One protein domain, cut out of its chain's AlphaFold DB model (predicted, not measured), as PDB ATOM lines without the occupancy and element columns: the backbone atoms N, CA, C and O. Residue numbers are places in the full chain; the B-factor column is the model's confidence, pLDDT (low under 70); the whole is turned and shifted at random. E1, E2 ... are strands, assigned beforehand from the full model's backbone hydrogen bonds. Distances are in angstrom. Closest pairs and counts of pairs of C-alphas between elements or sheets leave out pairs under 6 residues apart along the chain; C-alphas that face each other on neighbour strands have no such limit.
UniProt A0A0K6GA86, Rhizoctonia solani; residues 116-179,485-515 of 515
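AT A GLANCE: This is residues 116 to 179 and 485 to 515 of the 515 residues of a protein of Rhizoctonia solani (UniProt A0A0K6GA86). Two small sheets lie face to face as a sandwich, their strands crossed at 74 degrees: E3, E2, E1 and E4 make one layer, E5, E6 and E7 the other. Residues 116 to 121 stick out from this body as a tail that adds to the length. The printed part has 95 residues, with seven named strands in the order E1 to E7 along the chain and no named helix; the class is all strand. The first sheet, in the order E3, E2, E1, E4, is mixed, and the second, E5, E6, E7, is antiparallel. The whole is compact, with a radius of gyration of the C-alphas of 13.6 A and spans of 45 by 32 by 23 A.

IN THESE COORDINATES: Start at C-alpha 116 at (41.517, 64.646, 30.589); residues 116 to 129 hold no named element. Find C-alpha 130 at (19.213, 50.351, 16.566), where E1 begins; it runs 19.3 A to residue 141 and bends by 117 degrees at residue 137. E2, residues 144 to 156, covers 21.6 A and bends by 112 degrees at residue 149. Then come E3, residues 159 to 163, and E4, residues 175 to 178. Beyond the cut, read E5 at residues 485 to 489, E6 at residues 499 to 505, 17.7 A long, and E7 at residues 510 to 513, ending at C-alpha 513 at (27.670, 52.315, 23.115).

HOW THE PARTS SIT: Look first at E1, E2 and E3, a meander, each strand the antiparallel neighbour of the one before. In the hairpin E1 and E2, N 133 and O 153 are 2.8 A apart; in the hairpin E2 and E3, N 154 and O 162 are 2.8 A apart. On the other side of E1, E4 is its parallel neighbour, with N 134 and O 177 at 2.9 A. This sheet is twisted. E5, E6 and E7 form a second meander of two hairpins: N 487 and O 502 are 2.9 A apart, and so are N 503 and O 512. Between the sheets, the closest C-alphas of E3 and E6, Arg 159 and Leu 504, are 6.3 A apart. E1 and E5 are near each other, while E2 and E5 are apart.

THE WHOLE: The two C-alphas farthest apart, Asp 117 and Ser 168, are 45.1 A apart. Residues 180 to 484 are not printed, and C-alphas 179 and 485 lie 14.0 A apart across the cut. Of the links printed whole, E3 to E4 is long, with 11 residues. The model's mean pLDDT over the printed part is 91.1, and residue 143 is under 70.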
ATOM      1  N   ALA A 116      42.381  64.066  29.569       94.50
ATOM      2  CA  ALA A 116      41.517  64.646  30.589       94.50
ATOM      3  C   ALA A 116      42.150  64.702  31.996       94.50
ATOM      4  O   ALA A 116      41.419  64.811  32.978       94.50
ATOM      5  N   ASP A 117      43.479  64.580  32.110       93.88
ATOM      6  CA  ASP A 117      44.227  64.633  33.382       93.88
ATOM      7  C   ASP A 117      43.652  63.717  34.485       93.88
ATOM      8  O   ASP A 117      43.416  64.105  35.626       93.88
ATOM      9  N   GLY A 118      43.345  62.473  34.113       90.88
ATOM     10  CA  GLY A 118      42.785  61.458  35.009       90.88
ATOM     11  C   GLY A 118      41.256  61.438  35.095       90.88
ATOM     12  O   GLY A 118      40.694  60.482  35.638       90.88
ATOM     13  N   LEU A 119      40.557  62.434  34.538       90.31
ATOM     14  CA  LEU A 119      39.111  62.626  34.710       90.31
ATOM     15  C   LEU A 119      38.342  62.700  33.373       90.31
ATOM     16  O   LEU A 119      37.708  63.712  33.081       90.31
ATOM     17  N   PRO A 120      38.339  61.626  32.558       92.25
ATOM     18  CA  PRO A 120      37.547  61.571  31.332       92.25
ATOM     19  C   PRO A 120      36.046  61.674  31.624       92.25
ATOM     20  O   PRO A 120      35.575  61.203  32.669       92.25
ATOM     21  N   ASP A 121      35.304  62.226  30.660       90.69
ATOM     22  CA  ASP A 121      33.842  62.242  30.674       90.69
ATOM     23  C   ASP A 121      33.297  60.818  30.473       90.69
ATOM     24  O   ASP A 121      33.487  60.176  29.436       90.69
ATOM     25  N   LEU A 122      32.634  60.302  31.508       91.75
ATOM     26  CA  LEU A 122      32.055  58.961  31.501       91.75
ATOM     27  C   LEU A 122      30.606  58.936  30.987       91.75
ATOM     28  O   LEU A 122      30.076  57.851  30.743       91.75
ATOM     29  N   LEU A 123      29.972  60.100  30.815       88.25
ATOM     30  CA  LEU A 123      28.618  60.230  30.270       88.25
ATOM     31  C   LEU A 123      28.599  60.245  28.742       88.25
ATOM     32  O   LEU A 123      27.551  59.970  28.144       88.25
ATOM     33  N   ASP A 124      29.735  60.555  28.118       81.50
ATOM     34  CA  ASP A 124      29.874  60.511  26.671       81.50
ATOM     35  C   ASP A 124      29.745  59.062  26.179       81.50
ATOM     36  O   ASP A 124      30.509  58.165  26.551       81.50
ATOM     37  N   SER A 125      28.694  58.816  25.406       85.56
ATOM     38  CA  SER A 125      28.381  57.529  24.789       85.56
ATOM     39  C   SER A 125      27.512  57.772  23.562       85.56
ATOM     40  O   SER A 125      26.701  58.702  23.519       85.56
ATOM     41  N   LYS A 126      27.691  56.941  22.535       92.12
ATOM     42  CA  LYS A 126      26.824  56.984  21.355       92.12
ATOM     43  C   LYS A 126      25.507  56.307  21.704       92.12
ATOM     44  O   LYS A 126      25.525  55.208  22.254       92.12
ATOM     45  N   THR A 127      24.394  56.921  21.311       94.69
ATOM     46  CA  THR A 127      23.042  56.422  21.598       94.69
ATOM     47  C   THR A 127      22.249  56.048  20.340       94.69
ATOM     48  O   THR A 127      21.223  56.662  20.042       94.69
ATOM     49  N   PRO A 128      22.712  55.073  19.534       95.31
ATOM     50  CA  PRO A 128      22.002  54.682  18.320       95.31
ATOM     51  C   PRO A 128      20.647  54.036  18.642       95.31
ATOM     52  O   PRO A 128      20.542  53.166  19.510       95.31
ATOM     53  N   ASP A 129      19.615  54.386  17.870       94.31
ATOM     54  CA  ASP A 129      18.269  53.812  18.009       94.31
ATOM     55  C   ASP A 129      18.273  52.286  17.824       94.31
ATOM     56  O   ASP A 129      17.555  51.573  18.528       94.31
ATOM     57  N   THR A 130      19.085  51.781  16.887       95.81
ATOM     58  CA  THR A 130      19.213  50.351  16.566       95.81
ATOM     59  C   THR A 130      20.683  49.942  16.458       95.81
ATOM     60  O   THR A 130      21.458  50.588  15.749       95.81
ATOM     61  N   ILE A 131      21.049  48.848  17.132       96.69
ATOM     62  CA  ILE A 131      22.378  48.227  17.079       96.69
ATOM     63  C   ILE A 131      22.259  46.808  16.526       96.69
ATOM     64  O   ILE A 131      21.379  46.044  16.923       96.69
ATOM     65  N   VAL A 132      23.177  46.454  15.631       96.94
ATOM     66  CA  VAL A 132      23.349  45.105  15.092       96.94
ATOM     67  C   VAL A 132      24.674  44.551  15.601       96.94
ATOM     68  O   VAL A 132      25.739  44.997  15.183       96.94
ATOM     69  N   PHE A 133      24.610  43.575  16.499       97.25
ATOM     70  CA  PHE A 133      25.772  42.856  17.007       97.25
ATOM     71  C   PHE A 133      26.086  41.655  16.119       97.25
ATOM     72  O   PHE A 133      25.215  40.810  15.903       97.25
ATOM     73  N   THR A 134      27.320  41.556  15.631       96.50
ATOM     74  CA  THR A 134      27.814  40.424  14.829       96.50
ATOM     75  C   THR A 134      28.822  39.576  15.604       96.50
ATOM     76  O   THR A 134      29.386  40.023  16.601       96.50
ATOM     77  N   ASN A 135      29.053  38.347  15.133       95.81
ATOM     78  CA  ASN A 135      29.925  37.340  15.751       95.81
ATOM     79  C   ASN A 135      29.628  37.122  17.243       95.81
ATOM     80  O   ASN A 135      30.534  37.043  18.073       95.81
ATOM     81  N   VAL A 136      28.340  37.041  17.580       96.62
ATOM     82  CA  VAL A 136      27.875  36.778  18.945       96.62
ATOM     83  C   VAL A 136      27.968  35.276  19.233       96.62
ATOM     84  O   VAL A 136      27.281  34.478  18.589       96.62
ATOM     85  N   ALA A 137      28.802  34.893  20.200       94.94
ATOM     86  CA  ALA A 137      29.027  33.499  20.588       94.94
ATOM     87  C   ALA A 137      27.944  32.966  21.534       94.94
ATOM     88  O   ALA A 137      27.572  31.797  21.454       94.94
ATOM     89  N   SER A 138      27.402  33.809  22.414       93.31
ATOM     90  CA  SER A 138      26.323  33.412  23.321       93.31
ATOM     91  C   SER A 138      25.403  34.574  23.669       93.31
ATOM     92  O   SER A 138      25.823  35.728  23.776       93.31
ATOM     93  N   PHE A 139      24.123  34.256  23.838       92.12
ATOM     94  CA  PHE A 139      23.114  35.181  24.330       92.12
ATOM     95  C   PHE A 139      22.365  34.546  25.501       92.12
ATOM     96  O   PHE A 139      21.846  33.430  25.388       92.12
ATOM     97  N   MET A 140      22.339  35.255  26.628       87.88
ATOM     98  CA  MET A 140      21.703  34.818  27.866       87.88
ATOM     99  C   MET A 140      20.519  35.716  28.224       87.88
ATOM    100  O   MET A 140      20.595  36.934  28.065       87.88
ATOM    101  N   HIS A 141      19.467  35.114  28.776       82.94
ATOM    102  CA  HIS A 141      18.254  35.780  29.248       82.94
ATOM    103  C   HIS A 141      17.815  35.154  30.569       82.94
ATOM    104  O   HIS A 141      17.886  33.938  30.721       82.94
ATOM    105  N   ASP A 142      17.424  35.974  31.546       70.00
ATOM    106  CA  ASP A 142      16.967  35.529  32.875       70.00
ATOM    107  C   ASP A 142      17.866  34.482  33.559       70.00
ATOM    108  O   ASP A 142      17.408  33.547  34.216       70.00
ATOM    109  N   GLY A 143      19.185  34.637  33.411       63.25
ATOM    110  CA  GLY A 143      20.155  33.719  34.010       63.25
ATOM    111  C   GLY A 143      20.209  32.343  33.339       63.25
ATOM    112  O   GLY A 143      20.746  31.414  33.929       63.25
ATOM    113  N   GLN A 144      19.673  32.193  32.125       72.19
ATOM    114  CA  GLN A 144      19.742  30.976  31.316       72.19
ATOM    115  C   GLN A 144      20.336  31.266  29.933       72.19
ATOM    116  O   GLN A 144      20.266  32.390  29.428       72.19
ATOM    117  N   LEU A 145      20.928  30.248  29.299       76.38
ATOM    118  CA  LEU A 145      21.318  30.339  27.892       76.38
ATOM    119  C   LEU A 145      20.061  30.379  27.034       76.38
ATOM    120  O   LEU A 145      19.353  29.379  26.939       76.38
ATOM    121  N   GLU A 146      19.815  31.502  26.372       77.81
ATOM    122  CA  GLU A 146      18.716  31.573  25.416       77.81
ATOM    123  C   GLU A 146      19.156  30.992  24.071       77.81
ATOM    124  O   GLU A 146      18.446  30.181  23.473       77.81
ATOM    125  N   ARG A 147      20.352  31.371  23.597       78.62
ATOM    126  CA  ARG A 147      20.922  30.855  22.345       78.62
ATOM    127  C   ARG A 147      22.436  30.693  22.412       78.62
ATOM    128  O   ARG A 147      23.161  31.628  22.752       78.62
ATOM    129  N   SER A 148      22.895  29.515  21.993       83.44
ATOM    130  CA  SER A 148      24.292  29.261  21.638       83.44
ATOM    131  C   SER A 148      24.539  29.702  20.200       83.44
ATOM    132  O   SER A 148      23.715  29.415  19.333       83.44
ATOM    133  N   GLU A 149      25.657  30.380  19.958       85.94
ATOM    134  CA  GLU A 149      26.113  30.834  18.637       85.94
ATOM    135  C   GLU A 149      25.026  31.525  17.793       85.94
ATOM    136  O   GLU A 149      24.814  31.172  16.631       85.94
ATOM    137  N   PRO A 150      24.308  32.530  18.335       86.75
ATOM    138  CA  PRO A 150      23.314  33.248  17.545       86.75
ATOM    139  C   PRO A 150      23.942  33.935  16.325       86.75
ATOM    140  O   PRO A 150      23.246  34.156  15.337       86.75
ATOM    141  N   GLY A 151      25.234  34.282  16.376       92.00
ATOM    142  CA  GLY A 151      25.974  34.939  15.299       92.00
ATOM    143  C   GLY A 151      25.585  36.407  15.113       92.00
ATOM    144  O   GLY A 151      26.460  37.262  15.035       92.00
ATOM    145  N   LEU A 152      24.288  36.708  15.108       95.19
ATOM    146  CA  LEU A 152      23.705  38.028  14.914       95.19
ATOM    147  C   LEU A 152      22.658  38.306  16.002       95.19
ATOM    148  O   LEU A 152      21.789  37.472  16.255       95.19
ATOM    149  N   VAL A 153      22.706  39.480  16.628       96.19
ATOM    150  CA  VAL A 153      21.678  39.954  17.570       96.19
ATOM    151  C   VAL A 153      21.353  41.407  17.257       96.19
ATOM    152  O   VAL A 153      22.253  42.214  17.049       96.19
ATOM    153  N   VAL A 154      20.068  41.752  17.209       96.25
ATOM    154  CA  VAL A 154      19.600  43.113  16.928       96.25
ATOM    155  C   VAL A 154      18.893  43.663  18.154       96.25
ATOM    156  O   VAL A 154      17.978  43.034  18.693       96.25
ATOM    157  N   ALA A 155      19.305  44.855  18.565       95.94
ATOM    158  CA  ALA A 155      18.695  45.606  19.643       95.94
ATOM    159  C   ALA A 155      18.151  46.938  19.131       95.94
ATOM    160  O   ALA A 155      18.777  47.594  18.303       95.94
ATOM    161  N   SER A 156      16.990  47.346  19.629       95.38
ATOM    162  CA  SER A 156      16.369  48.629  19.318       95.38
ATOM    163  C   SER A 156      15.799  49.250  20.588       95.38
ATOM    164  O   SER A 156      15.082  48.580  21.332       95.38
ATOM    165  N   ARG A 157      16.131  50.523  20.844       93.94
ATOM    166  CA  ARG A 157      15.657  51.302  22.005       93.94
ATOM    167  C   ARG A 157      15.734  50.537  23.331       93.94
ATOM    168  O   ARG A 157      14.752  50.433  24.066       93.94
ATOM    169  N   GLY A 158      16.898  49.955  23.604       94.31
ATOM    170  CA  GLY A 158      17.201  49.233  24.835       94.31
ATOM    171  C   GLY A 158      16.660  47.806  24.915       94.31
ATOM    172  O   GLY A 158      16.898  47.137  25.913       94.31
ATOM    173  N   ARG A 159      15.948  47.311  23.895       94.69
ATOM    174  CA  ARG A 159      15.387  45.952  23.870       94.69
ATOM    175  C   ARG A 159      16.030  45.106  22.788       94.69
ATOM    176  O   ARG A 159      16.241  45.575  21.672       94.69
ATOM    177  N   ILE A 160      16.258  43.832  23.082       94.06
ATOM    178  CA  ILE A 160      16.629  42.847  22.065       94.06
ATOM    179  C   ILE A 160      15.374  42.507  21.260       94.06
ATOM    180  O   ILE A 160      14.383  42.036  21.813       94.06
ATOM    181  N   VAL A 161      15.401  42.781  19.955       94.25
ATOM    182  CA  VAL A 161      14.267  42.539  19.046       94.25
ATOM    183  C   VAL A 161      14.429  41.253  18.243       94.25
ATOM    184  O   VAL A 161      13.442  40.711  17.753       94.25
ATOM    185  N   CYS A 162      15.662  40.760  18.097       93.12
ATOM    186  CA  CYS A 162      15.945  39.497  17.429       93.12
ATOM    187  C   CYS A 162      17.327  38.940  17.811       93.12
ATOM    188  O   CYS A 162      18.281  39.699  17.957       93.12
ATOM    189  N   ALA A 163      17.452  37.611  17.883       93.25
ATOM    190  CA  ALA A 163      18.722  36.884  17.936       93.25
ATOM    191  C   ALA A 163      18.715  35.749  16.891       93.25
ATOM    192  O   ALA A 163      17.701  35.069  16.729       93.25
ATOM    193  N   GLY A 164      19.816  35.518  16.174       91.50
ATOM    194  CA  GLY A 164      19.916  34.531  15.092       91.50
ATOM    195  C   GLY A 164      19.578  35.093  13.707       91.50
ATOM    196  O   GLY A 164      20.234  35.997  13.198       91.50
ATOM    197  N   ALA A 165      18.552  34.543  13.053       89.19
ATOM    198  CA  ALA A 165      18.151  34.933  11.700       89.19
ATOM    199  C   ALA A 165      17.432  36.302  11.672       89.19
ATOM    200  O   ALA A 165      16.212  36.369  11.543       89.19
ATOM    201  N   CYS A 166      18.192  37.396  11.793       89.38
ATOM    202  CA  CYS A 166      17.663  38.750  12.025       89.38
ATOM    203  C   CYS A 166      17.713  39.705  10.826       89.38
ATOM    204  O   CYS A 166      17.562  40.910  11.007       89.38
ATOM    205  N   ALA A 167      17.898  39.198   9.604       85.19
ATOM    206  CA  ALA A 167      18.064  40.034   8.410       85.19
ATOM    207  C   ALA A 167      16.921  41.050   8.198       85.19
ATOM    208  O   ALA A 167      17.169  42.158   7.737       85.19
ATOM    209  N   SER A 168      15.685  40.709   8.580       87.69
ATOM    210  CA  SER A 168      14.512  41.592   8.464       87.69
ATOM    211  C   SER A 168      14.499  42.776   9.436       87.69
ATOM    212  O   SER A 168      13.715  43.698   9.243       87.69
ATOM    213  N   TYR A 169      15.322  42.743  10.487       85.69
ATOM    214  CA  TYR A 169      15.397  43.786  11.516       85.69
ATOM    215  C   TYR A 169      16.549  44.772  11.276       85.69
ATOM    216  O   TYR A 169      16.675  45.755  12.002       85.69
ATOM    217  N   ILE A 170      17.392  44.519  10.270       87.62
ATOM    218  CA  ILE A 170      18.515  45.387   9.923       87.62
ATOM    219  C   ILE A 170      17.988  46.550   9.081       87.62
ATOM    220  O   ILE A 170      17.496  46.359   7.969       87.62
ATOM    221  N   THR A 171      18.109  47.763   9.611       83.94
ATOM    222  CA  THR A 171      17.801  49.002   8.890       83.94
ATOM    223  C   THR A 171      19.087  49.639   8.362       83.94
ATOM    224  O   THR A 171      20.177  49.377   8.865       83.94
ATOM    225  N   SER A 172      18.979  50.507   7.352       83.56
ATOM    226  CA  SER A 172      20.132  51.241   6.805       83.56
ATOM    227  C   SER A 172      20.766  52.227   7.795       83.56
ATOM    228  O   SER A 172      21.898  52.647   7.588       83.56
ATOM    229  N   GLU A 173      20.039  52.608   8.844       87.69
ATOM    230  CA  GLU A 173      20.484  53.534   9.895       87.69
ATOM    231  C   GLU A 173      21.058  52.800  11.120       87.69
ATOM    232  O   GLU A 173      21.504  53.434  12.076       87.69
ATOM    233  N   ALA A 174      21.041  51.462  11.119       92.94
ATOM    234  CA  ALA A 174      21.516  50.678  12.245       92.94
ATOM    235  C   ALA A 174      23.045  50.751  12.387       92.94
ATOM    236  O   ALA A 174      23.794  50.633  11.418       92.94
ATOM    237  N   THR A 175      23.521  50.885  13.625       96.12
ATOM    238  CA  THR A 175      24.957  50.820  13.926       96.12
ATOM    239  C   THR A 175      25.377  49.360  14.053       96.12
ATOM    240  O   THR A 175      24.816  48.630  14.865       96.12
ATOM    241  N   THR A 176      26.347  48.912  13.254       95.69
ATOM    242  CA  THR A 176      26.870  47.537  13.338       95.69
ATOM    243  C   THR A 176      28.112  47.483  14.217       95.69
ATOM    244  O   THR A 176      29.016  48.297  14.052       95.69
ATOM    245  N   VAL A 177      28.152  46.512  15.129       96.62
ATOM    246  CA  VAL A 177      29.229  46.325  16.103       96.62
ATOM    247  C   VAL A 177      29.638  44.855  16.134       96.62
ATOM    248  O   VAL A 177      28.814  43.974  16.369       96.62
ATOM    249  N   ASP A 178      30.925  44.585  15.935       96.44
ATOM    250  CA  ASP A 178      31.473  43.235  16.049       96.44
ATOM    251  C   ASP A 178      31.822  42.904  17.511       96.44
ATOM    252  O   ASP A 178      32.556  43.653  18.174       96.44
ATOM    253  N   LEU A 179      31.291  41.786  18.021       96.50
ATOM    254  CA  LEU A 179      31.620  41.265  19.350       96.50
ATOM    255  C   LEU A 179      32.834  40.334  19.343       96.50
ATOM    256  O   LEU A 179      33.308  39.974  20.419       96.50
ATOM    257  N   PHE A 485      20.447  44.646  29.147       96.19
ATOM    258  CA  PHE A 485      21.473  43.738  28.636       96.19
ATOM    259  C   PHE A 485      22.801  44.453  28.468       96.19
ATOM    260  O   PHE A 485      22.848  45.650  28.200       96.19
ATOM    261  N   VAL A 486      23.887  43.703  28.573       96.81
ATOM    262  CA  VAL A 486      25.251  44.179  28.379       96.81
ATOM    263  C   VAL A 486      25.888  43.337  27.287       96.81
ATOM    264  O   VAL A 486      25.841  42.106  27.336       96.81
ATOM    265  N   ALA A 487      26.466  44.002  26.290       97.25
ATOM    266  CA  ALA A 487      27.225  43.353  25.233       97.25
ATOM    267  C   ALA A 487      28.716  43.381  25.580       97.25
ATOM    268  O   ALA A 487      29.291  44.446  25.825       97.25
ATOM    269  N   TYR A 488      29.338  42.208  25.567       96.19
ATOM    270  CA  TYR A 488      30.754  41.999  25.822       96.19
ATOM    271  C   TYR A 488      31.457  41.630  24.518       96.19
ATOM    272  O   TYR A 488      30.968  40.805  23.749       96.19
ATOM    273  N   ARG A 489      32.627  42.218  24.266       96.06
ATOM    274  CA  ARG A 489      33.506  41.858  23.146       96.06
ATOM    275  C   ARG A 489      34.581  40.877  23.598       96.06
ATOM    276  O   ARG A 489      35.184  41.110  24.637       96.06
ATOM    277  N   GLY A 490      34.868  39.849  22.797       93.81
ATOM    278  CA  GLY A 490      36.007  38.927  22.960       93.81
ATOM    279  C   GLY A 490      35.815  37.785  23.968       93.81
ATOM    280  O   GLY A 490      36.648  36.883  24.042       93.81
ATOM    281  N   GLY A 491      34.727  37.796  24.734       91.88
ATOM    282  CA  GLY A 491      34.383  36.749  25.694       91.88
ATOM    283  C   GLY A 491      33.102  37.084  26.453       91.88
ATOM    284  O   GLY A 491      32.322  37.922  26.002       91.88
ATOM    285  N   ASP A 492      32.920  36.454  27.611       88.81
ATOM    286  CA  ASP A 492      31.783  36.669  28.510       88.81
ATOM    287  C   ASP A 492      32.159  37.464  29.772       88.81
ATOM    288  O   ASP A 492      33.309  37.859  29.959       88.81
ATOM    289  N   ALA A 493      31.193  37.733  30.652       88.00
ATOM    290  CA  ALA A 493      31.415  38.532  31.857       88.00
ATOM    291  C   ALA A 493      32.366  37.885  32.891       88.00
ATOM    292  O   ALA A 493      32.767  38.563  33.836       88.00
ATOM    293  N   PHE A 494      32.733  36.608  32.738       88.06
ATOM    294  CA  PHE A 494      33.380  35.798  33.776       88.06
ATOM    295  C   PHE A 494      34.900  35.675  33.620       88.06
ATOM    296  O   PHE A 494      35.520  34.869  34.310       88.06
ATOM    297  N   GLY A 495      35.521  36.446  32.727       87.69
ATOM    298  CA  GLY A 495      36.960  36.369  32.484       87.69
ATOM    299  C   GLY A 495      37.590  37.695  32.078       87.69
ATOM    300  O   GLY A 495      36.913  38.674  31.769       87.69
ATOM    301  N   TYR A 496      38.923  37.715  32.051       92.81
ATOM    302  CA  TYR A 496      39.704  38.888  31.646       92.81
ATOM    303  C   TYR A 496      39.762  39.111  30.132       92.81
ATOM    304  O   TYR A 496      40.189  40.171  29.697       92.81
ATOM    305  N   SER A 497      39.293  38.167  29.313       91.75
ATOM    306  CA  SER A 497      39.337  38.311  27.854       91.75
ATOM    307  C   SER A 497      38.265  39.225  27.279       91.75
ATOM    308  O   SER A 497      38.324  39.535  26.089       91.75
ATOM    309  N   SER A 498      37.287  39.644  28.087       93.25
ATOM    310  CA  SER A 498      36.136  40.396  27.604       93.25
ATOM    311  C   SER A 498      36.100  41.836  28.092       93.25
ATOM    312  O   SER A 498      36.476  42.131  29.227       93.25
ATOM    313  N   LYS A 499      35.541  42.718  27.264       93.94
ATOM    314  CA  LYS A 499      35.257  44.117  27.605       93.94
ATOM    315  C   LYS A 499      33.772  44.416  27.408       93.94
ATOM    316  O   LYS A 499      33.267  44.092  26.332       93.94
ATOM    317  N   PRO A 500      33.068  45.027  28.375       95.31
ATOM    318  CA  PRO A 500      31.732  45.555  28.132       95.31
ATOM    319  C   PRO A 500      31.840  46.719  27.142       95.31
ATOM    320  O   PRO A 500      32.644  47.626  27.341       95.31
ATOM    321  N   ILE A 501      31.059  46.686  26.065       96.00
ATOM    322  CA  ILE A 501      31.100  47.726  25.024       96.00
ATOM    323  C   ILE A 501      29.764  48.436  24.829       96.00
ATOM    324  O   ILE A 501      29.746  49.536  24.281       96.00
ATOM    325  N   ALA A 502      28.657  47.832  25.265       96.94
ATOM    326  CA  ALA A 502      27.345  48.448  25.177       96.94
ATOM    327  C   ALA A 502      26.429  48.004  26.315       96.94
ATOM    328  O   ALA A 502      26.528  46.870  26.791       96.94
ATOM    329  N   VAL A 503      25.492  48.876  26.677       97.19
ATOM    330  CA  VAL A 503      24.361  48.560  27.547       97.19
ATOM    331  C   VAL A 503      23.061  48.887  26.823       97.19
ATOM    332  O   VAL A 503      22.884  49.963  26.262       97.19
ATOM    333  N   LEU A 504      22.129  47.946  26.847       96.81
ATOM    334  CA  LEU A 504      20.794  48.060  26.281       96.81
ATOM    335  C   LEU A 504      19.834  48.263  27.449       96.81
ATOM    336  O   LEU A 504      19.571  47.311  28.186       96.81
ATOM    337  N   SER A 505      19.364  49.495  27.659       94.81
ATOM    338  CA  SER A 505      18.489  49.805  28.789       94.81
ATOM    339  C   SER A 505      17.034  49.934  28.368       94.81
ATOM    340  O   SER A 505      16.620  50.933  27.772       94.81
ATOM    341  N   ALA A 506      16.245  48.913  28.690       92.19
ATOM    342  CA  ALA A 506      14.886  48.757  28.184       92.19
ATOM    343  C   ALA A 506      13.897  49.770  28.791       92.19
ATOM    344  O   ALA A 506      13.034  50.288  28.079       92.19
ATOM    345  N   GLU A 507      14.034  50.104  30.079       90.19
ATOM    346  CA  GLU A 507      13.169  51.097  30.741       90.19
ATOM    347  C   GLU A 507      13.498  52.535  30.336       90.19
ATOM    348  O   GLU A 507      12.586  53.353  30.155       90.19
ATOM    349  N   ARG A 508      14.794  52.833  30.172       92.00
ATOM    350  CA  ARG A 508      15.279  54.123  29.660       92.00
ATOM    351  C   ARG A 508      14.989  54.269  28.165       92.00
ATOM    352  O   ARG A 508      14.820  55.381  27.677       92.00
ATOM    353  N   GLY A 509      14.846  53.149  27.454       92.94
ATOM    354  CA  GLY A 509      14.527  53.110  26.032       92.94
ATOM    355  C   GLY A 509      15.714  53.478  25.142       92.94
ATOM    356  O   GLY A 509      15.508  54.046  24.071       92.94
ATOM    357  N   GLN A 510      16.941  53.189  25.582       93.69
ATOM    358  CA  GLN A 510      18.169  53.620  24.912       93.69
ATOM    359  C   GLN A 510      19.213  52.505  24.838       93.69
ATOM    360  O   GLN A 510      19.255  51.613  25.688       93.69
ATOM    361  N   ASN A 511      20.055  52.573  23.807       95.69
ATOM    362  CA  ASN A 511      21.247  51.745  23.686       95.69
ATOM    363  C   ASN A 511      22.461  52.648  23.885       95.69
ATOM    364  O   ASN A 511      22.642  53.565  23.094       95.69
ATOM    365  N   ASP A 512      23.284  52.390  24.889       96.12
ATOM    366  CA  ASP A 512      24.505  53.146  25.148       96.12
ATOM    367  C   ASP A 512      25.705  52.345  24.638       96.12
ATOM    368  O   ASP A 512      25.918  51.209  25.059       96.12
ATOM    369  N   LEU A 513      26.475  52.917  23.712       95.38
ATOM    370  CA  LEU A 513      27.670  52.315  23.115       95.38
ATOM    371  C   LEU A 513      28.917  53.101  23.551       95.38
ATOM    372  O   LEU A 513      29.004  54.312  23.329       95.38
ATOM    373  N   PHE A 514      29.884  52.402  24.153       90.75
ATOM    374  CA  PHE A 514      31.094  52.984  24.761       90.75
ATOM    375  C   PHE A 514      32.310  53.044  23.813       90.75
ATOM    376  O   PHE A 514      33.368  53.548  24.189       90.75
ATOM    377  N   GLU A 515      32.164  52.530  22.587       71.12
ATOM    378  CA  GLU A 515      33.240  52.378  21.594       71.12
ATOM    379  C   GLU A 515      33.929  53.638  21.109       71.12
ATOM    380  O   GLU A 515      33.294  54.691  20.853       71.12
TER     381      GLU A 515